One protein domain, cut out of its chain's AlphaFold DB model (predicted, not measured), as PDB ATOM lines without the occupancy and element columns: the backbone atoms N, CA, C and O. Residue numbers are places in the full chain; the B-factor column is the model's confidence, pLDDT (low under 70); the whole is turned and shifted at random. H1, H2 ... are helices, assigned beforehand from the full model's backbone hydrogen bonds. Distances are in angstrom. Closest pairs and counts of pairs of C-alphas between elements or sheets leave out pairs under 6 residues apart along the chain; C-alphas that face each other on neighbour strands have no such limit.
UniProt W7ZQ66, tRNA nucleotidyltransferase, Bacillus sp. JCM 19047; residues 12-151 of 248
ATOM      1  N   ARG A  12       9.115 -29.132  22.350       85.00
ATOM      2  CA  ARG A  12      10.054 -28.549  23.307       85.00
ATOM      3  C   ARG A  12      11.366 -28.196  22.620       85.00
ATOM      4  O   ARG A  12      11.828 -27.083  22.797       85.00
ATOM      5  N   LEU A  13      11.908 -29.087  21.787       85.50
ATOM      6  CA  LEU A  13      13.098 -28.769  20.994       85.50
ATOM      7  C   LEU A  13      12.885 -27.511  20.143       85.50
ATOM      8  O   LEU A  13      13.727 -26.621  20.160       85.50
ATOM      9  N   TYR A  14      11.759 -27.430  19.430       86.50
ATOM     10  CA  TYR A  14      11.443 -26.268  18.601       86.50
ATOM     11  C   TYR A  14      11.404 -24.972  19.426       86.50
ATOM     12  O   TYR A  14      11.999 -23.977  19.030       86.50
ATOM     13  N   HIS A  15      10.782 -25.004  20.607       83.94
ATOM     14  CA  HIS A  15      10.730 -23.852  21.505       83.94
ATOM     15  C   HIS A  15      12.117 -23.411  22.002       83.94
ATOM     16  O   HIS A  15      12.417 -22.221  22.008       83.94
ATOM     17  N   GLU A  16      12.997 -24.348  22.370       85.31
ATOM     18  CA  GLU A  16      14.371 -24.013  22.784       85.31
ATOM     19  C   GLU A  16      15.182 -23.389  21.631       85.31
ATOM     20  O   GLU A  16      15.976 -22.468  21.842       85.31
ATOM     21  N   LEU A  17      14.957 -23.845  20.391       86.75
ATOM     22  CA  LEU A  17      15.562 -23.241  19.198       86.75
ATOM     23  C   LEU A  17      15.064 -21.804  18.980       86.75
ATOM     24  O   LEU A  17      15.864 -20.929  18.655       86.75
ATOM     25  N   GLU A  18      13.773 -21.536  19.195       83.25
ATOM     26  CA  GLU A  18      13.215 -20.177  19.118       83.25
ATOM     27  C   GLU A  18      13.816 -19.239  20.170       83.25
ATOM     28  O   GLU A  18      14.106 -18.080  19.864       83.25
ATOM     29  N   LEU A  19      14.038 -19.726  21.396       81.06
ATOM     30  CA  LEU A  19      14.706 -18.949  22.445       81.06
ATOM     31  C   LEU A  19      16.152 -18.616  22.052       81.06
ATOM     32  O   LEU A  19      16.569 -17.463  22.161       81.06
ATOM     33  N   SER A  20      16.868 -19.598  21.501       79.06
ATOM     34  CA  SER A  20      18.268 -19.471  21.069       79.06
ATOM     35  C   SER A  20      18.457 -18.555  19.850       79.06
ATOM     36  O   SER A  20      19.558 -18.065  19.602       79.06
ATOM     37  N   HIS A  21      17.396 -18.281  19.081       68.56
ATOM     38  CA  HIS A  21      17.446 -17.367  17.931       68.56
ATOM     39  C   HIS A  21      17.888 -15.954  18.295       68.56
ATOM     40  O   HIS A  21      18.454 -15.251  17.466       68.56
ATOM     41  N   ARG A  22      17.666 -15.552  19.546       66.31
ATOM     42  CA  ARG A  22      18.006 -14.217  20.042       66.31
ATOM     43  C   ARG A  22      19.504 -14.029  20.313       66.31
ATOM     44  O   ARG A  22      19.899 -12.922  20.654       66.31
ATOM     45  N   GLU A  23      20.311 -15.085  20.181       62.31
ATOM     46  CA  GLU A  23      21.716 -15.118  20.612       62.31
ATOM     47  C   GLU A  23      22.732 -15.272  19.456       62.31
ATOM     48  O   GLU A  23      23.910 -15.496  19.711       62.31
ATOM     49  N   ASP A  24      22.313 -15.166  18.185       67.38
ATOM     50  CA  ASP A  24      23.163 -15.236  16.970       67.38
ATOM     51  C   ASP A  24      24.005 -16.525  16.773       67.38
ATOM     52  O   ASP A  24      24.823 -16.618  15.857       67.38
ATOM     53  N   GLN A  25      23.777 -17.580  17.564       72.44
ATOM     54  CA  GLN A  25      24.542 -18.843  17.508       72.44
ATOM     55  C   GLN A  25      23.817 -20.000  16.794       72.44
ATOM     56  O   GLN A  25      24.233 -21.157  16.892       72.44
ATOM     57  N   LEU A  26      22.722 -19.737  16.074       84.06
ATOM     58  CA  LEU A  26      21.835 -20.812  15.619       84.06
ATOM     59  C   LEU A  26      22.474 -21.844  14.683       84.06
ATOM     60  O   LEU A  26      22.336 -23.027  14.985       84.06
ATOM     61  N   PRO A  27      23.199 -21.490  13.601       87.88
ATOM     62  CA  PRO A  27      23.831 -22.511  12.767       87.88
ATOM     63  C   PRO A  27      24.735 -23.438  13.590       87.88
ATOM     64  O   PRO A  27      24.641 -24.661  13.480       87.88
ATOM     65  N   TRP A  28      25.542 -22.874  14.490       88.12
ATOM     66  CA  TRP A  28      26.388 -23.662  15.381       88.12
ATOM     67  C   TRP A  28      25.570 -24.587  16.293       88.12
ATOM     68  O   TRP A  28      25.928 -25.756  16.431       88.12
ATOM     69  N   LEU A  29      24.441 -24.130  16.843       90.44
ATOM     70  CA  LEU A  29      23.572 -24.965  17.678       90.44
ATOM     71  C   LEU A  29      23.042 -26.185  16.912       90.44
ATOM     72  O   LEU A  29      23.047 -27.292  17.448       90.44
ATOM     73  N   PHE A  30      22.654 -26.032  15.642       92.62
ATOM     74  CA  PHE A  30      22.251 -27.172  14.807       92.62
ATOM     75  C   PHE A  30      23.388 -28.188  14.629       92.62
ATOM     76  O   PHE A  30      23.144 -29.400  14.660       92.62
ATOM     77  N   LYS A  31      24.633 -27.714  14.495       91.94
ATOM     78  CA  LYS A  31      25.826 -28.570  14.447       91.94
ATOM     79  C   LYS A  31      26.081 -29.268  15.785       91.94
ATOM     80  O   LYS A  31      26.266 -30.480  15.792       91.94
ATOM     81  N   ALA A  32      26.004 -28.551  16.903       91.12
ATOM     82  CA  ALA A  32      26.163 -29.129  18.238       91.12
ATOM     83  C   ALA A  32      25.097 -30.206  18.518       91.12
ATOM     84  O   ALA A  32      25.417 -31.317  18.934       91.12
ATOM     85  N   LEU A  33      23.825 -29.941  18.199       91.62
ATOM     86  CA  LEU A  33      22.739 -30.925  18.324       91.62
ATOM     87  C   LEU A  33      22.972 -32.176  17.458       91.62
ATOM     88  O   LEU A  33      22.568 -33.278  17.838       91.62
ATOM     89  N   ASN A  34      23.657 -32.031  16.319       93.12
ATOM     90  CA  ASN A  34      24.049 -33.163  15.483       93.12
ATOM     91  C   ASN A  34      25.093 -34.060  16.163       93.12
ATOM     92  O   ASN A  34      24.979 -35.284  16.089       93.12
ATOM     93  N   GLU A  35      26.068 -33.470  16.859       91.31
ATOM     94  CA  GLU A  35      27.090 -34.202  17.627       91.31
ATOM     95  C   GLU A  35      26.467 -35.021  18.769       91.31
ATOM     96  O   GLU A  35      26.931 -36.116  19.080       91.31
ATOM     97  N   TYR A  36      25.347 -34.550  19.327       90.81
ATOM     98  CA  TYR A  36      24.542 -35.283  20.312       90.81
ATOM     99  C   TYR A  36      23.503 -36.241  19.700       90.81
ATOM    100  O   TYR A  36      22.656 -36.771  20.422       90.81
ATOM    101  N   HIS A  37      23.542 -36.484  18.384       89.44
ATOM    102  CA  HIS A  37      22.625 -37.371  17.652       89.44
ATOM    103  C   HIS A  37      21.136 -37.009  17.763       89.44
ATOM    104  O   HIS A  37      20.270 -37.857  17.534       89.44
ATOM    105  N   VAL A  38      20.813 -35.750  18.065       89.94
ATOM    106  CA  VAL A  38      19.425 -35.289  18.217       89.94
ATOM    107  C   VAL A  38      18.652 -35.480  16.911       89.94
ATOM    108  O   VAL A  38      17.553 -36.029  16.910       89.94
ATOM    109  N   TRP A  39      19.254 -35.126  15.774       90.31
ATOM    110  CA  TRP A  39      18.613 -35.262  14.462       90.31
ATOM    111  C   TRP A  39      18.360 -36.717  14.068       90.31
ATOM    112  O   TRP A  39      17.303 -37.021  13.520       90.31
ATOM    113  N   LYS A  40      19.253 -37.635  14.457       88.88
ATOM    114  CA  LYS A  40      19.063 -39.074  14.241       88.88
ATOM    115  C   LYS A  40      17.828 -39.609  14.964       88.88
ATOM    116  O   LYS A  40      17.160 -40.489  14.432       88.88
ATOM    117  N   ILE A  41      17.501 -39.072  16.140       87.00
ATOM    118  CA  ILE A  41      16.297 -39.459  16.893       87.00
ATOM    119  C   ILE A  41      15.025 -39.024  16.152       87.00
ATOM    120  O   ILE A  41      14.041 -39.759  16.144       87.00
ATOM    121  N   PHE A  42      15.031 -37.846  15.523       85.12
ATOM    122  CA  PHE A  42      13.832 -37.282  14.895       85.12
ATOM    123  C   PHE A  42      13.622 -37.689  13.437       85.12
ATOM    124  O   PHE A  42      12.470 -37.833  13.028       85.12
ATOM    125  N   PHE A  43      14.707 -37.873  12.684       86.19
ATOM    126  CA  PHE A  43      14.677 -38.096  11.236       86.19
ATOM    127  C   PHE A  43      15.265 -39.453  10.814       86.19
ATOM    128  O   PHE A  43      15.113 -39.869   9.673       86.19
ATOM    129  N   GLY A  44      15.884 -40.195  11.738       84.88
ATOM    130  CA  GLY A  44      16.487 -41.504  11.464       84.88
ATOM    131  C   GLY A  44      17.947 -41.435  11.005       84.88
ATOM    132  O   GLY A  44      18.664 -42.431  11.128       84.88
ATOM    133  N   ALA A  45      18.433 -40.267  10.575       84.81
ATOM    134  CA  ALA A  45      19.842 -40.034  10.268       84.81
ATOM    135  C   ALA A  45      20.373 -38.710  10.844       84.81
ATOM    136  O   ALA A  45      19.626 -37.801  11.215       84.81
ATOM    137  N   ASN A  46      21.701 -38.620  10.947       90.44
ATOM    138  CA  ASN A  46      22.380 -37.375  11.307       90.44
ATOM    139  C   ASN A  46      22.215 -36.335  10.184       90.44
ATOM    140  O   ASN A  46      22.004 -36.681   9.022       90.44
ATOM    141  N   MET A  47      22.352 -35.058  10.531       94.25
ATOM    142  CA  MET A  47      22.390 -33.957   9.571       94.25
ATOM    143  C   MET A  47      23.596 -34.110   8.631       94.25
ATOM    144  O   MET A  47      24.717 -34.345   9.094       94.25
ATOM    145  N   SER A  48      23.357 -33.967   7.324       94.75
ATOM    146  CA  SER A  48      24.399 -33.990   6.292       94.75
ATOM    147  C   SER A  48      25.141 -32.650   6.204       94.75
ATOM    148  O   SER A  48      24.656 -31.612   6.658       94.75
ATOM    149  N   GLU A  49      26.314 -32.654   5.568       94.38
ATOM    150  CA  GLU A  49      27.066 -31.421   5.295       94.38
ATOM    151  C   GLU A  49      26.295 -30.474   4.359       94.38
ATOM    152  O   GLU A  49      26.345 -29.257   4.520       94.38
ATOM    153  N   ASN A  50      25.526 -31.020   3.411       95.94
ATOM    154  CA  ASN A  50      24.643 -30.231   2.552       95.94
ATOM    155  C   ASN A  50      23.536 -29.563   3.372       95.94
ATOM    156  O   ASN A  50      23.362 -28.350   3.277       95.94
ATOM    157  N   ALA A  51      22.844 -30.309   4.239       96.00
ATOM    158  CA  ALA A  51      21.843 -29.724   5.130       96.00
ATOM    159  C   ALA A  51      22.452 -28.583   5.959       96.00
ATOM    160  O   ALA A  51      21.869 -27.506   6.043       96.00
ATOM    161  N   TYR A  52      23.664 -28.767   6.491       95.81
ATOM    162  CA  TYR A  52      24.348 -27.726   7.254       95.81
ATOM    163  C   TYR A  52      24.667 -26.470   6.426       95.81
ATOM    164  O   TYR A  52      24.352 -25.358   6.852       95.81
ATOM    165  N   LYS A  53      25.224 -26.624   5.220       95.88
ATOM    166  CA  LYS A  53      25.478 -25.494   4.306       95.88
ATOM    167  C   LYS A  53      24.194 -24.754   3.942       95.88
ATOM    168  O   LYS A  53      24.177 -23.524   3.922       95.88
ATOM    169  N   HIS A  54      23.115 -25.496   3.702       96.12
ATOM    170  CA  HIS A  54      21.810 -24.918   3.420       96.12
ATOM    171  C   HIS A  54      21.312 -24.080   4.609       96.12
ATOM    172  O   HIS A  54      20.956 -22.915   4.440       96.12
ATOM    173  N   ILE A  55      21.395 -24.620   5.829       95.25
ATOM    174  CA  ILE A  55      21.064 -23.911   7.074       95.25
ATOM    175  C   ILE A  55      21.864 -22.609   7.204       95.25
ATOM    176  O   ILE A  55      21.300 -21.562   7.520       95.25
ATOM    177  N   GLN A  56      23.171 -22.642   6.930       93.88
ATOM    178  CA  GLN A  56      24.013 -21.446   6.995       93.88
ATOM    179  C   GLN A  56      23.557 -20.352   6.018       93.88
ATOM    180  O   GLN A  56      23.556 -19.180   6.396       93.88
ATOM    181  N   HIS A  57      23.157 -20.709   4.794       93.50
ATOM    182  CA  HIS A  57      22.604 -19.748   3.835       93.50
ATOM    183  C   HIS A  57      21.271 -19.162   4.309       93.50
ATOM    184  O   HIS A  57      21.111 -17.944   4.298       93.50
ATOM    185  N   LEU A  58      20.356 -20.004   4.799       93.88
ATOM    186  CA  LEU A  58      19.041 -19.570   5.290       93.88
ATOM    187  C   LEU A  58      19.150 -18.543   6.429       93.88
ATOM    188  O   LEU A  58      18.421 -17.552   6.438       93.88
ATOM    189  N   PHE A  59      20.069 -18.763   7.375       91.81
ATOM    190  CA  PHE A  59      20.284 -17.830   8.484       91.81
ATOM    191  C   PHE A  59      21.022 -16.559   8.067       91.81
ATOM    192  O   PHE A  59      20.668 -15.484   8.543       91.81
ATOM    193  N   ARG A  60      22.013 -16.655   7.170       91.12
ATOM    194  CA  ARG A  60      22.755 -15.484   6.675       91.12
ATOM    195  C   ARG A  60      21.835 -14.461   6.011       91.12
ATOM    196  O   ARG A  60      22.026 -13.266   6.194       91.12
ATOM    197  N   GLU A  61      20.845 -14.942   5.270       89.50
ATOM    198  CA  GLU A  61      19.920 -14.108   4.497       89.50
ATOM    199  C   GLU A  61      18.722 -13.618   5.327       89.50
ATOM    200  O   GLU A  61      17.878 -12.878   4.828       89.50
ATOM    201  N   GLY A  62      18.638 -14.003   6.608       87.00
ATOM    202  CA  GLY A  62      17.625 -13.488   7.532       87.00
ATOM    203  C   GLY A  62      16.191 -13.856   7.144       87.00
ATOM    204  O   GLY A  62      15.262 -13.085   7.389       87.00
ATOM    205  N   VAL A  63      15.992 -15.019   6.518       88.00
ATOM    206  CA  VAL A  63      14.674 -15.446   6.033       88.00
ATOM    207  C   VAL A  63      13.717 -15.662   7.208       88.00
ATOM    208  O   VAL A  63      14.070 -16.254   8.231       88.00
ATOM    209  N   ASN A  64      12.467 -15.227   7.044       87.00
ATOM    210  CA  ASN A  64      11.402 -15.526   8.001       87.00
ATOM    211  C   ASN A  64      11.214 -17.044   8.153       87.00
ATOM    212  O   ASN A  64      11.285 -17.781   7.173       87.00
ATOM    213  N   GLU A  65      10.912 -17.503   9.370       91.12
ATOM    214  CA  GLU A  65      10.775 -18.935   9.692       91.12
ATOM    215  C   GLU A  65      12.061 -19.752   9.431       91.12
ATOM    216  O   GLU A  65      12.003 -20.960   9.190       91.12
ATOM    217  N   SER A  66      13.240 -19.116   9.498       91.06
ATOM    218  CA  SER A  66      14.553 -19.748   9.265       91.06
ATOM    219  C   SER A  66      14.795 -21.006  10.103       91.06
ATOM    220  O   SER A  66      15.399 -21.948   9.601       91.06
ATOM    221  N   ILE A  67      14.271 -21.085  11.332       92.38
ATOM    222  CA  ILE A  67      14.343 -22.297  12.168       92.38
ATOM    223  C   ILE A  67      13.572 -23.452  11.526       92.38
ATOM    224  O   ILE A  67      14.101 -24.556  11.401       92.38
ATOM    225  N   PHE A  68      12.330 -23.210  11.101       94.94
ATOM    226  CA  PHE A  68      11.526 -24.231  10.435       94.94
ATOM    227  C   PHE A  68      12.184 -24.671   9.124       94.94
ATOM    228  O   PHE A  68      12.291 -25.868   8.871       94.94
ATOM    229  N   LEU A  69      12.686 -23.722   8.329       95.94
ATOM    230  CA  LEU A  69      13.415 -24.015   7.092       95.94
ATOM    231  C   LEU A  69      14.721 -24.780   7.350       95.94
ATOM    232  O   LEU A  69      15.070 -25.670   6.583       95.94
ATOM    233  N   ALA A  70      15.421 -24.497   8.448       95.00
ATOM    234  CA  ALA A  70      16.624 -25.223   8.835       95.00
ATOM    235  C   ALA A  70      16.321 -26.687   9.184       95.00
ATOM    236  O   ALA A  70      17.024 -27.598   8.746       95.00
ATOM    237  N   ILE A  71      15.230 -26.932   9.913       94.81
ATOM    238  CA  ILE A  71      14.734 -28.288  10.174       94.81
ATOM    239  C   ILE A  71      14.292 -28.954   8.860       94.81
ATOM    240  O   ILE A  71      14.594 -30.127   8.632       94.81
ATOM    241  N   ALA A  72      13.639 -28.205   7.965       96.19
ATOM    242  CA  ALA A  72      13.254 -28.689   6.643       96.19
ATOM    243  C   ALA A  72      14.462 -29.090   5.790       96.19
ATOM    244  O   ALA A  72      14.397 -30.114   5.119       96.19
ATOM    245  N   ALA A  73      15.584 -28.371   5.870       96.25
ATOM    246  CA  ALA A  73      16.813 -28.719   5.155       96.25
ATOM    247  C   ALA A  73      17.371 -30.082   5.598       96.25
ATOM    248  O   ALA A  73      17.829 -30.860   4.763       96.25
ATOM    249  N   ILE A  74      17.281 -30.401   6.895       95.19
ATOM    250  CA  ILE A  74      17.670 -31.717   7.425       95.19
ATOM    251  C   ILE A  74      16.734 -32.805   6.891       95.19
ATOM    252  O   ILE A  74      17.204 -33.835   6.413       95.19
ATOM    253  N   ALA A  75      15.420 -32.578   6.966       94.31
ATOM    254  CA  ALA A  75      14.420 -33.548   6.525       94.31
ATOM    255  C   ALA A  75      14.462 -33.795   5.007       94.31
ATOM    256  O   ALA A  75      14.289 -34.931   4.569       94.31
ATOM    257  N   TYR A  76      14.716 -32.749   4.216       94.12
ATOM    258  CA  TYR A  76      14.793 -32.805   2.756       94.12
ATOM    259  C   TYR A  76      15.941 -33.698   2.276       94.12
ATOM    260  O   TYR A  76      15.721 -34.613   1.491       94.12
ATOM    261  N   GLU A  77      17.144 -33.515   2.828       91.94
ATOM    262  CA  GLU A  77      18.316 -34.353   2.511       91.94
ATOM    263  C   GLU A  77      18.139 -35.820   2.932       91.94
ATOM    264  O   GLU A  77      18.851 -36.701   2.457       91.94
ATOM    265  N   GLN A  78      17.189 -36.097   3.828       88.19
ATOM    266  CA  GLN A  78      16.827 -37.449   4.255       88.19
ATOM    267  C   GLN A  78      15.604 -38.000   3.509       88.19
ATOM    268  O   GLN A  78      15.101 -39.059   3.881       88.19
ATOM    269  N   HIS A  79      15.105 -37.293   2.488       89.19
ATOM    270  CA  HIS A  79      13.884 -37.636   1.751       89.19
ATOM    271  C   HIS A  79      12.686 -37.899   2.681       89.19
ATOM    272  O   HIS A  79      11.882 -38.804   2.463       89.19
ATOM    273  N   SER A  80      12.590 -37.123   3.764       88.06
ATOM    274  CA  SER A  80      11.642 -37.337   4.859       88.06
ATOM    275  C   SER A  80      10.832 -36.078   5.175       88.06
ATOM    276  O   SER A  80      10.607 -35.750   6.340       88.06
ATOM    277  N   LEU A  81      10.364 -35.344   4.160       89.38
ATOM    278  CA  LEU A  81       9.553 -34.136   4.382       89.38
ATOM    279  C   LEU A  81       8.277 -34.407   5.196       89.38
ATOM    280  O   LEU A  81       7.871 -33.560   5.988       89.38
ATOM    281  N   GLU A  82       7.706 -35.610   5.108       88.06
ATOM    282  CA  GLU A  82       6.559 -36.045   5.923       88.06
ATOM    283  C   GLU A  82       6.795 -35.890   7.435       88.06
ATOM    284  O   GLU A  82       5.891 -35.560   8.209       88.06
ATOM    285  N   SER A  83       8.038 -36.065   7.886       87.62
ATOM    286  CA  SER A  83       8.394 -35.922   9.300       87.62
ATOM    287  C   SER A  83       8.251 -34.481   9.823       87.62
ATOM    288  O   SER A  83       8.107 -34.283  11.040       87.62
ATOM    289  N   LEU A  84       8.217 -33.481   8.927       91.00
ATOM    290  CA  LEU A  84       8.067 -32.059   9.256       91.00
ATOM    291  C   LEU A  84       6.677 -31.695   9.763       91.00
ATOM    292  O   LEU A  84       6.542 -30.690  10.464       91.00
ATOM    293  N   HIS A  85       5.651 -32.509   9.498       88.81
ATOM    294  CA  HIS A  85       4.300 -32.260  10.010       88.81
ATOM    295  C   HIS A  85       4.272 -32.082  11.534       88.81
ATOM    296  O   HIS A  85       3.501 -31.276  12.055       88.81
ATOM    297  N   ALA A  86       5.158 -32.774  12.253       85.62
ATOM    298  CA  ALA A  86       5.260 -32.671  13.704       85.62
ATOM    299  C   ALA A  86       5.941 -31.379  14.203       85.62
ATOM    300  O   ALA A  86       5.810 -31.043  15.379       85.62
ATOM    301  N   PHE A  87       6.650 -30.665  13.326       87.81
ATOM    302  CA  PHE A  87       7.267 -29.361  13.591       87.81
ATOM    303  C   PHE A  87       6.433 -28.200  13.025       87.81
ATOM    304  O   PHE A  87       6.630 -27.050  13.405       87.81
ATOM    305  N   ALA A  88       5.460 -28.482  12.154       90.69
ATOM    306  CA  ALA A  88       4.542 -27.498  11.592       90.69
ATOM    307  C   ALA A  88       3.434 -27.116  12.598       90.69
ATOM    308  O   ALA A  88       2.257 -27.447  12.432       90.69
ATOM    309  N   LEU A  89       3.815 -26.422  13.671       87.31
ATOM    310  CA  LEU A  89       2.937 -26.120  14.806       87.31
ATOM    311  C   LEU A  89       1.957 -24.971  14.527       87.31
ATOM    312  O   LEU A  89       0.826 -24.989  15.017       87.31
ATOM    313  N   THR A  90       2.345 -23.998  13.701       90.75
ATOM    314  CA  THR A  90       1.546 -22.801  13.406       90.75
ATOM    315  C   THR A  90       0.873 -22.881  12.035       90.75
ATOM    316  O   THR A  90       1.233 -23.684  11.170       90.75
ATOM    317  N   LYS A  91      -0.119 -22.013  11.793       93.56
ATOM    318  CA  LYS A  91      -0.741 -21.876  10.462       93.56
ATOM    319  C   LYS A  91       0.289 -21.485   9.393       93.56
ATOM    320  O   LYS A  91       0.176 -21.938   8.257       93.56
ATOM    321  N   LEU A  92       1.277 -20.666   9.764       93.00
ATOM    322  CA  LEU A  92       2.344 -20.220   8.871       93.00
ATOM    323  C   LEU A  92       3.266 -21.383   8.497       93.00
ATOM    324  O   LEU A  92       3.412 -21.660   7.311       93.00
ATOM    325  N   THR A  93       3.782 -22.130   9.476       93.88
ATOM    326  CA  THR A  93       4.666 -23.282   9.222       93.88
ATOM    327  C   THR A  93       3.953 -24.410   8.472       93.88
ATOM    328  O   THR A  93       4.556 -25.068   7.634       93.88
ATOM    329  N   LYS A  94       2.646 -24.612   8.705       95.44
ATOM    330  CA  LYS A  94       1.838 -25.572   7.928       95.44
ATOM    331  C   LYS A  94       1.725 -25.167   6.463       95.44
ATOM    332  O   LYS A  94       1.923 -26.002   5.592       95.44
ATOM    333  N   LYS A  95       1.443 -23.886   6.192       96.38
ATOM    334  CA  LYS A  95       1.437 -23.361   4.819       96.38
ATOM    335  C   LYS A  95       2.818 -23.488   4.181       96.38
ATOM    336  O   LYS A  95       2.899 -23.859   3.020       96.38
ATOM    337  N   LEU A  96       3.876 -23.203   4.937       96.81
ATOM    338  CA  LEU A  96       5.248 -23.295   4.457       96.81
ATOM    339  C   LEU A  96       5.631 -24.735   4.093       96.81
ATOM    340  O   LEU A  96       6.231 -24.940   3.051       96.81
ATOM    341  N   LEU A  97       5.213 -25.731   4.883       97.00
ATOM    342  CA  LEU A  97       5.384 -27.147   4.543       97.00
ATOM    343  C   LEU A  97       4.682 -27.516   3.231       97.00
ATOM    344  O   LEU A  97       5.315 -28.081   2.346       97.00
ATOM    345  N   THR A  98       3.405 -27.149   3.084       96.94
ATOM    346  CA  THR A  98       2.652 -27.397   1.842       96.94
ATOM    347  C   THR A  98       3.300 -26.709   0.641       96.94
ATOM    348  O   THR A  98       3.336 -27.269  -0.447       96.94
ATOM    349  N   ASP A  99       3.838 -25.506   0.837       97.56
ATOM    350  CA  ASP A  99       4.557 -24.772  -0.200       97.56
ATOM    351  C   ASP A  99       5.873 -25.450  -0.587       97.56
ATOM    352  O   ASP A  99       6.196 -25.498  -1.771       97.56
ATOM    353  N   ILE A 100       6.615 -25.991   0.384       97.38
ATOM    354  CA  ILE A 100       7.851 -26.735   0.125       97.38
ATOM    355  C   ILE A 100       7.549 -28.000  -0.683       97.38
ATOM    356  O   ILE A 100       8.177 -28.218  -1.714       97.38
ATOM    357  N   GLN A 101       6.556 -28.781  -0.247       95.62
ATOM    358  CA  GLN A 101       6.106 -29.988  -0.951       95.62
ATOM    359  C   GLN A 101       5.657 -29.662  -2.380       95.62
ATOM    360  O   GLN A 101       6.026 -30.361  -3.313       95.62
ATOM    361  N   LEU A 102       4.922 -28.563  -2.573       96.25
ATOM    362  CA  LEU A 102       4.481 -28.161  -3.904       96.25
ATOM    363  C   LEU A 102       5.657 -27.800  -4.816       96.25
ATOM    364  O   LEU A 102       5.673 -28.231  -5.958       96.25
ATOM    365  N   ILE A 103       6.625 -26.997  -4.367       96.69
ATOM    366  CA  ILE A 103       7.749 -26.599  -5.237       96.69
ATOM    367  C   ILE A 103       8.637 -27.799  -5.586       96.69
ATOM    368  O   ILE A 103       9.223 -27.799  -6.668       96.69
ATOM    369  N   GLU A 104       8.735 -28.805  -4.712       94.25
ATOM    370  CA  GLU A 104       9.484 -30.034  -4.994       94.25
ATOM    371  C   GLU A 104       9.053 -30.669  -6.329       94.25
ATOM    372  O   GLU A 104       9.913 -31.018  -7.137       94.25
ATOM    373  N   ASP A 105       7.750 -30.670  -6.628       93.81
ATOM    374  CA  ASP A 105       7.184 -31.188  -7.884       93.81
ATOM    375  C   ASP A 105       7.494 -30.321  -9.124       93.81
ATOM    376  O   ASP A 105       7.294 -30.756 -10.259       93.81
ATOM    377  N   TYR A 106       7.966 -29.085  -8.934       94.69
ATOM    378  CA  TYR A 106       8.194 -28.094  -9.997       94.69
ATOM    379  C   TYR A 106       9.655 -27.652 -10.127       94.69
ATOM    380  O   TYR A 106       9.943 -26.719 -10.878       94.69
ATOM    381  N   GLN A 107      10.599 -28.292  -9.432       90.38
ATOM    382  CA  GLN A 107      12.010 -27.883  -9.482       90.38
ATOM    383  C   GLN A 107      12.631 -27.970 -10.882       90.38
ATOM    384  O   GLN A 107      13.562 -27.226 -11.180       90.38
ATOM    385  N   ASP A 108      12.130 -28.879 -11.718       92.69
ATOM    386  CA  ASP A 108      12.644 -29.114 -13.070       92.69
ATOM    387  C   ASP A 108      11.824 -28.377 -14.147       92.69
ATOM    388  O   ASP A 108      12.083 -28.516 -15.343       92.69
ATOM    389  N   GLU A 109      10.826 -27.582 -13.745       95.00
ATOM    390  CA  GLU A 109      10.066 -26.745 -14.670       95.00
ATOM    391  C   GLU A 109      10.954 -25.622 -15.228       95.00
ATOM    392  O   GLU A 109      11.708 -24.965 -14.511       95.00
ATOM    393  N   THR A 110      10.832 -25.382 -16.533       94.06
ATOM    394  CA  THR A 110      11.644 -24.422 -17.300       94.06
ATOM    395  C   THR A 110      10.822 -23.249 -17.839       94.06
ATOM    396  O   THR A 110      11.367 -22.292 -18.385       94.06
ATOM    397  N   SER A 111       9.498 -23.295 -17.683       94.31
ATOM    398  CA  SER A 111       8.567 -22.265 -18.130       94.31
ATOM    399  C   SER A 111       8.148 -21.343 -16.987       94.31
ATOM    400  O   SER A 111       7.525 -21.771 -16.012       94.31
ATOM    401  N   LEU A 112       8.391 -20.036 -17.154       94.12
ATOM    402  CA  LEU A 112       7.870 -19.002 -16.248       94.12
ATOM    403  C   LEU A 112       6.339 -19.016 -16.157       94.12
ATOM    404  O   LEU A 112       5.793 -18.766 -15.085       94.12
ATOM    405  N   ASP A 113       5.648 -19.306 -17.263       93.19
ATOM    406  CA  ASP A 113       4.183 -19.363 -17.299       93.19
ATOM    407  C   ASP A 113       3.654 -20.509 -16.421       93.19
ATOM    408  O   ASP A 113       2.738 -20.320 -15.608       93.19
ATOM    409  N   ASN A 114       4.260 -21.692 -16.531       95.12
ATOM    410  CA  ASN A 114       3.873 -22.849 -15.727       95.12
ATOM    411  C   ASN A 114       4.217 -22.632 -14.251       95.12
ATOM    412  O   ASN A 114       3.341 -22.803 -13.400       95.12
ATOM    413  N   LEU A 115       5.437 -22.161 -13.957       96.62
ATOM    414  CA  LEU A 115       5.852 -21.822 -12.594       96.62
ATOM    415  C   LEU A 115       4.897 -20.819 -11.962       96.62
ATOM    416  O   LEU A 115       4.429 -21.040 -10.850       96.62
ATOM    417  N   HIS A 116       4.547 -19.740 -12.661       96.62
ATOM    418  CA  HIS A 116       3.629 -18.761 -12.096       96.62
ATOM    419  C   HIS A 116       2.221 -19.330 -11.917       96.62
ATOM    420  O   HIS A 116       1.604 -19.127 -10.874       96.62
ATOM    421  N   GLY A 117       1.725 -20.105 -12.884       95.25
ATOM    422  CA  GLY A 117       0.415 -20.749 -12.782       95.25
ATOM    423  C   GLY A 117       0.249 -21.635 -11.557       95.25
ATOM    424  O   GLY A 117      -0.820 -21.620 -10.947       95.25
ATOM    425  N   SER A 118       1.301 -22.354 -11.179       96.06
ATOM    426  CA  SER A 118       1.273 -23.256 -10.028       96.06
ATOM    427  C   SER A 118       1.695 -22.573  -8.728       96.06
ATOM    428  O   SER A 118       1.108 -22.817  -7.675       96.06
ATOM    429  N   LEU A 119       2.680 -21.674  -8.783       97.25
ATOM    430  CA  LEU A 119       3.365 -21.133  -7.608       97.25
ATOM    431  C   LEU A 119       2.983 -19.677  -7.278       97.25
ATOM    432  O   LEU A 119       3.592 -19.079  -6.391       97.25
ATOM    433  N   PHE A 120       1.986 -19.059  -7.928       95.69
ATOM    434  CA  PHE A 120       1.609 -17.658  -7.638       95.69
ATOM    435  C   PHE A 120       1.214 -17.423  -6.167       95.69
ATOM    436  O   PHE A 120       1.461 -16.347  -5.614       95.69
ATOM    437  N   SER A 121       0.636 -18.436  -5.510       95.19
ATOM    438  CA  SER A 121       0.169 -18.378  -4.113       95.19
ATOM    439  C   SER A 121       1.202 -18.853  -3.077       95.19
ATOM    440  O   SER A 121       0.963 -18.787  -1.862       95.19
ATOM    441  N   VAL A 122       2.353 -19.335  -3.547       96.88
ATOM    442  CA  VAL A 122       3.437 -19.884  -2.728       96.88
ATOM    443  C   VAL A 122       4.212 -18.760  -2.044       96.88
ATOM    444  O   VAL A 122       4.414 -17.675  -2.606       96.88
ATOM    445  N   LYS A 123       4.621 -18.981  -0.794       95.94
ATOM    446  CA  LYS A 123       5.414 -18.009  -0.031       95.94
ATOM    447  C   LYS A 123       6.841 -17.916  -0.561       95.94
ATOM    448  O   LYS A 123       7.453 -18.922  -0.895       95.94
ATOM    449  N   ASP A 124       7.376 -16.696  -0.578       95.38
ATOM    450  CA  ASP A 124       8.745 -16.427  -1.037       95.38
ATOM    451  C   ASP A 124       9.791 -17.268  -0.290       95.38
ATOM    452  O   ASP A 124      10.661 -17.853  -0.916       95.38
ATOM    453  N   ALA A 125       9.627 -17.436   1.026       95.94
ATOM    454  CA  ALA A 125      10.505 -18.255   1.859       95.94
ATOM    455  C   ALA A 125      10.639 -19.716   1.372       95.94
ATOM    456  O   ALA A 125      11.719 -20.292   1.461       95.94
ATOM    457  N   ALA A 126       9.572 -20.306   0.817       97.19
ATOM    458  CA  ALA A 126       9.629 -21.650   0.241       97.19
ATOM    459  C   ALA A 126      10.401 -21.665  -1.085       97.19
ATOM    460  O   ALA A 126      11.194 -22.565  -1.324       97.19
ATOM    461  N   ILE A 127      10.206 -20.654  -1.940       96.81
ATOM    462  CA  ILE A 127      10.964 -20.515  -3.196       96.81
ATOM    463  C   ILE A 127      12.448 -20.335  -2.879       96.81
ATOM    464  O   ILE A 127      13.301 -20.995  -3.471       96.81
ATOM    465  N   PHE A 128      12.742 -19.478  -1.904       96.25
ATOM    466  CA  PHE A 128      14.090 -19.200  -1.450       96.25
ATOM    467  C   PHE A 128      14.801 -20.458  -0.941       96.25
ATOM    468  O   PHE A 128      15.929 -20.703  -1.354       96.25
ATOM    469  N   PHE A 129      14.118 -21.296  -0.149       97.31
ATOM    470  CA  PHE A 129      14.638 -22.595   0.295       97.31
ATOM    471  C   PHE A 129      15.191 -23.434  -0.868       97.31
ATOM    472  O   PHE A 129      16.283 -23.981  -0.780       97.31
ATOM    473  N   PHE A 130      14.488 -23.502  -1.999       97.00
ATOM    474  CA  PHE A 130      14.983 -24.262  -3.149       97.00
ATOM    475  C   PHE A 130      16.096 -23.548  -3.918       97.00
ATOM    476  O   PHE A 130      17.026 -24.200  -4.391       97.00
ATOM    477  N   ILE A 131      16.058 -22.218  -4.010       95.94
ATOM    478  CA  ILE A 131      17.139 -21.432  -4.629       95.94
ATOM    479  C   ILE A 131      18.463 -21.616  -3.871       95.94
ATOM    480  O   ILE A 131      19.521 -21.617  -4.495       95.94
ATOM    481  N   THR A 132      18.421 -21.802  -2.549       95.50
ATOM    482  CA  THR A 132      19.616 -21.946  -1.703       95.50
ATOM    483  C   THR A 132      20.114 -23.372  -1.506       95.50
ATOM    484  O   THR A 132      21.031 -23.583  -0.700       95.50
ATOM    485  N   LEU A 133      19.557 -24.351  -2.228       95.56
ATOM    486  CA  LEU A 133      20.040 -25.726  -2.166       95.56
ATOM    487  C   LEU A 133      21.528 -25.796  -2.565       95.56
ATOM    488  O   LEU A 133      21.911 -25.338  -3.640       95.56
ATOM    489  N   PRO A 134      22.397 -26.392  -1.734       93.75
ATOM    490  CA  PRO A 134      23.841 -26.384  -1.971       93.75
ATOM    491  C   PRO A 134      24.292 -27.357  -3.068       93.75
ATOM    492  O   PRO A 134      25.418 -27.258  -3.548       93.75
ATOM    493  N   ASN A 135      23.447 -28.320  -3.428       90.94
ATOM    494  CA  ASN A 135      23.722 -29.400  -4.377       90.94
ATOM    495  C   ASN A 135      22.919 -29.281  -5.683       90.94
ATOM    496  O   ASN A 135      23.116 -30.098  -6.581       90.94
ATOM    497  N   LYS A 136      22.030 -28.287  -5.798       91.19
ATOM    498  CA  LYS A 136      21.194 -28.068  -6.979       91.19
ATOM    499  C   LYS A 136      21.022 -26.576  -7.221       91.19
ATOM    500  O   LYS A 136      20.386 -25.881  -6.435       91.19
ATOM    501  N   GLU A 137      21.557 -26.100  -8.337       90.12
ATOM    502  CA  GLU A 137      21.266 -24.752  -8.808       90.12
ATOM    503  C   GLU A 137      19.865 -24.723  -9.427       90.12
ATOM    504  O   GLU A 137      19.586 -25.417 -10.402       90.12
ATOM    505  N   ASN A 138      18.980 -23.895  -8.870       93.50
ATOM    506  CA  ASN A 138      17.627 -23.703  -9.388       93.50
ATOM    507  C   ASN A 138      17.520 -22.350 -10.107       93.50
ATOM    508  O   ASN A 138      16.788 -21.452  -9.677       93.50
ATOM    509  N   ALA A 139      18.263 -22.198 -11.210       94.50
ATOM    510  CA  ALA A 139      18.331 -20.953 -11.984       94.50
ATOM    511  C   ALA A 139      16.942 -20.458 -12.423       94.50
ATOM    512  O   ALA A 139      16.648 -19.266 -12.332       94.50
ATOM    513  N   MET A 140      16.055 -21.381 -12.811       95.94
ATOM    514  CA  MET A 140      14.693 -21.041 -13.218       95.94
ATOM    515  C   MET A 140      13.843 -20.504 -12.057       95.94
ATOM    516  O   MET A 140      13.149 -19.501 -12.224       95.94
ATOM    517  N   LEU A 141      13.929 -21.100 -10.860       96.81
ATOM    518  CA  LEU A 141      13.240 -20.583  -9.668       96.81
ATOM    519  C   LEU A 141      13.798 -19.222  -9.238       96.81
ATOM    520  O   LEU A 141      13.028 -18.355  -8.829       96.81
ATOM    521  N   SER A 142      15.108 -19.008  -9.381       95.94
ATOM    522  CA  SER A 142      15.745 -17.708  -9.137       95.94
ATOM    523  C   SER A 142      15.223 -16.636 -10.100       95.94
ATOM    524  O   SER A 142      14.760 -15.577  -9.671       95.94
ATOM    525  N   GLN A 143      15.181 -16.941 -11.401       96.44
ATOM    526  CA  GLN A 143      14.594 -16.054 -12.407       96.44
ATOM    527  C   GLN A 143      13.112 -15.779 -12.122       96.44
ATOM    528  O   GLN A 143      12.675 -14.629 -12.195       96.44
ATOM    529  N   TYR A 144      12.344 -16.813 -11.772       97.38
ATOM    530  CA  TYR A 144      10.933 -16.681 -11.419       97.38
ATOM    531  C   TYR A 144      10.726 -15.774 -10.203       97.38
ATOM    532  O   TYR A 144       9.880 -14.881 -10.255       97.38
ATOM    533  N   ARG A 145      11.513 -15.953  -9.136       96.25
ATOM    534  CA  ARG A 145      11.455 -15.114  -7.932       96.25
ATOM    535  C   ARG A 145      11.666 -13.641  -8.271       96.25
ATOM    536  O   ARG A 145      10.826 -12.819  -7.912       96.25
ATOM    537  N   ASN A 146      12.716 -13.332  -9.034       95.94
ATOM    538  CA  ASN A 146      13.024 -11.962  -9.452       95.94
ATOM    539  C   ASN A 146      11.899 -11.364 -10.313       95.94
ATOM    540  O   ASN A 146      11.472 -10.231 -10.097       95.94
ATOM    541  N   ALA A 147      11.384 -12.130 -11.280       95.56
ATOM    542  CA  ALA A 147      10.300 -11.674 -12.146       95.56
ATOM    543  C   ALA A 147       9.000 -11.425 -11.360       95.56
ATOM    544  O   ALA A 147       8.300 -10.447 -11.615       95.56
ATOM    545  N   ARG A 148       8.704 -12.275 -10.369       95.44
ATOM    546  CA  ARG A 148       7.551 -12.133  -9.474       95.44
ATOM    547  C   ARG A 148       7.669 -10.917  -8.558       95.44
ATOM    548  O   ARG A 148       6.664 -10.260  -8.321       95.44
ATOM    549  N   GLU A 149       8.858 -10.607  -8.052       94.06
ATOM    550  CA  GLU A 149       9.086  -9.421  -7.212       94.06
ATOM    551  C   GLU A 149       8.838  -8.114  -7.982       94.06
ATOM    552  O   GLU A 149       8.276  -7.163  -7.444       94.06
ATOM    553  N   MET A 150       9.177  -8.093  -9.272       93.50
ATOM    554  CA  MET A 150       8.926  -6.954 -10.164       93.50
ATOM    555  C   MET A 150       7.493  -6.906 -10.724       93.50
ATOM    556  O   MET A 150       7.111  -5.932 -11.383       93.50
ATOM    557  N   LEU A 151       6.682  -7.942 -10.494       94.50
ATOM    558  CA  LEU A 151       5.350  -8.065 -11.072       94.50
ATOM    559  C   LEU A 151       4.369  -7.100 -10.394       94.50
ATOM    560  O   LEU A 151       3.879  -7.337  -9.292       94.50
TER     561      LEU A 151
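Overview. This is residues 12 to 151 of the 248 residues of the protein "tRNA nucleotidyltransferase" of Bacillus sp. JCM 19047 (UniProt W7ZQ66). Ten mostly short helices form an elongated body: H4 and H5 make a hairpin in the middle stretch, with H1, H2 and H3 grouped at one end of the long axis and H8 and H10 at the other. H6 and H7 fold back one after the other from H5, and H9 packs on H7 before the chain turns into H10; H8 crosses H10 almost squarely, while H1 is more loosely attached. The printed part has 140 residues, with ten named helices in the order H1 to H10 and no named strand; the class is all helix. It is compact, with a radius of gyration of the C-alphas of 14.9 A, and spans 45 by 28 by 25 A.

Arrangement. H1, residues 12 to 23, touches no helix. H2, residues 26 to 35, is close but not clearly touching H1, at a steep tilt of 44 degrees, opposite ways; the closest C-alphas, of Ser 20 and Leu 26, are 6.7 A apart. H3, residues 38 to 43, is close but not clearly touching H2, about perpendicular at 88 degrees, with Leu 33 and Trp 39 closest, 7.1 A between C-alphas. H4, residues 49 to 60, touches H2 at a shallow tilt of 22 degrees, opposite ways; the closest C-alphas are those of Pro 27 and Gln 56, 5.9 A. H5, residues 66 to 77, forms a helical hairpin with H4 at a shallow tilt of 20 degrees; the C-alphas of Ile 55 and Ala 70 are closest, 5.0 A. H6, residues 81 to 86, forms a hairpin with H5 at a steep tilt of 42 degrees and touches its residues 71 to 75 alone, with Ala 75 and Leu 81 closest, 5.4 A between C-alphas. H7, residues 91 to 104, forms a hairpin with H6 at a shallow tilt of 6 degrees; the C-alphas of Leu 84 and Leu 97 are closest, 7.3 A. H8, residues 112 to 119, is close but not clearly touching H7; their closest C-alphas, of Ile 103 and Leu 119, are 7.4 A apart. H9, residues 124 to 131, touches H7 the same way, at a tilt of 35.2 degrees, only just steep; the C-alphas of Ile 100 and Ala 126 are closest, 5.4 A. H10, residues 139 to 149, forms a hairpin with H9 at a shallow tilt of 21 degrees, with Ile 131 and Ser 142 closest, 6.0 A between C-alphas. H10 also touches H8, about perpendicular at 75 degrees; the C-alphas of Leu 112 and Tyr 144 are closest, 6.2 A. The helix packing is part aligned, part crossed. H5 and H10 are apart. Every O i to N i+4 pair is within hydrogen-bond range in H2, H3, H4, H5, H7, H8, H9 and H10; in H1 it is 6 of 8, and in H6 0 of 2, beside 2 of 3 O i to N i+3 pairs.

Along the chain. H1 begins with C-alpha 12 at (10.054, -28.549, 23.307) and is 18.0 A long from first to last C-alpha. H2 measures 14.5 A, H3 8.9 A, H4 16.6 A, H5 16.5 A and H6 10.4 A. H7, the longest helix by residues, runs 20.2 A from C-alpha 91 at (-0.741, -21.876, 10.462). H8 measures 10.0 A, H9 10.4 A and H10 15.5 A, ending with C-alpha 149 at (9.086, -9.421, -7.212).

Size, cuts and confidence. The two C-alphas farthest apart, of Tyr 36 and Leu 151, are 45.8 A from each other. The printed part has no cut. The links H7 to H8 and H9 to H10 are short, the others tight. The mean pLDDT of the printed part is 91.6; residues 21 to 24 are under 70.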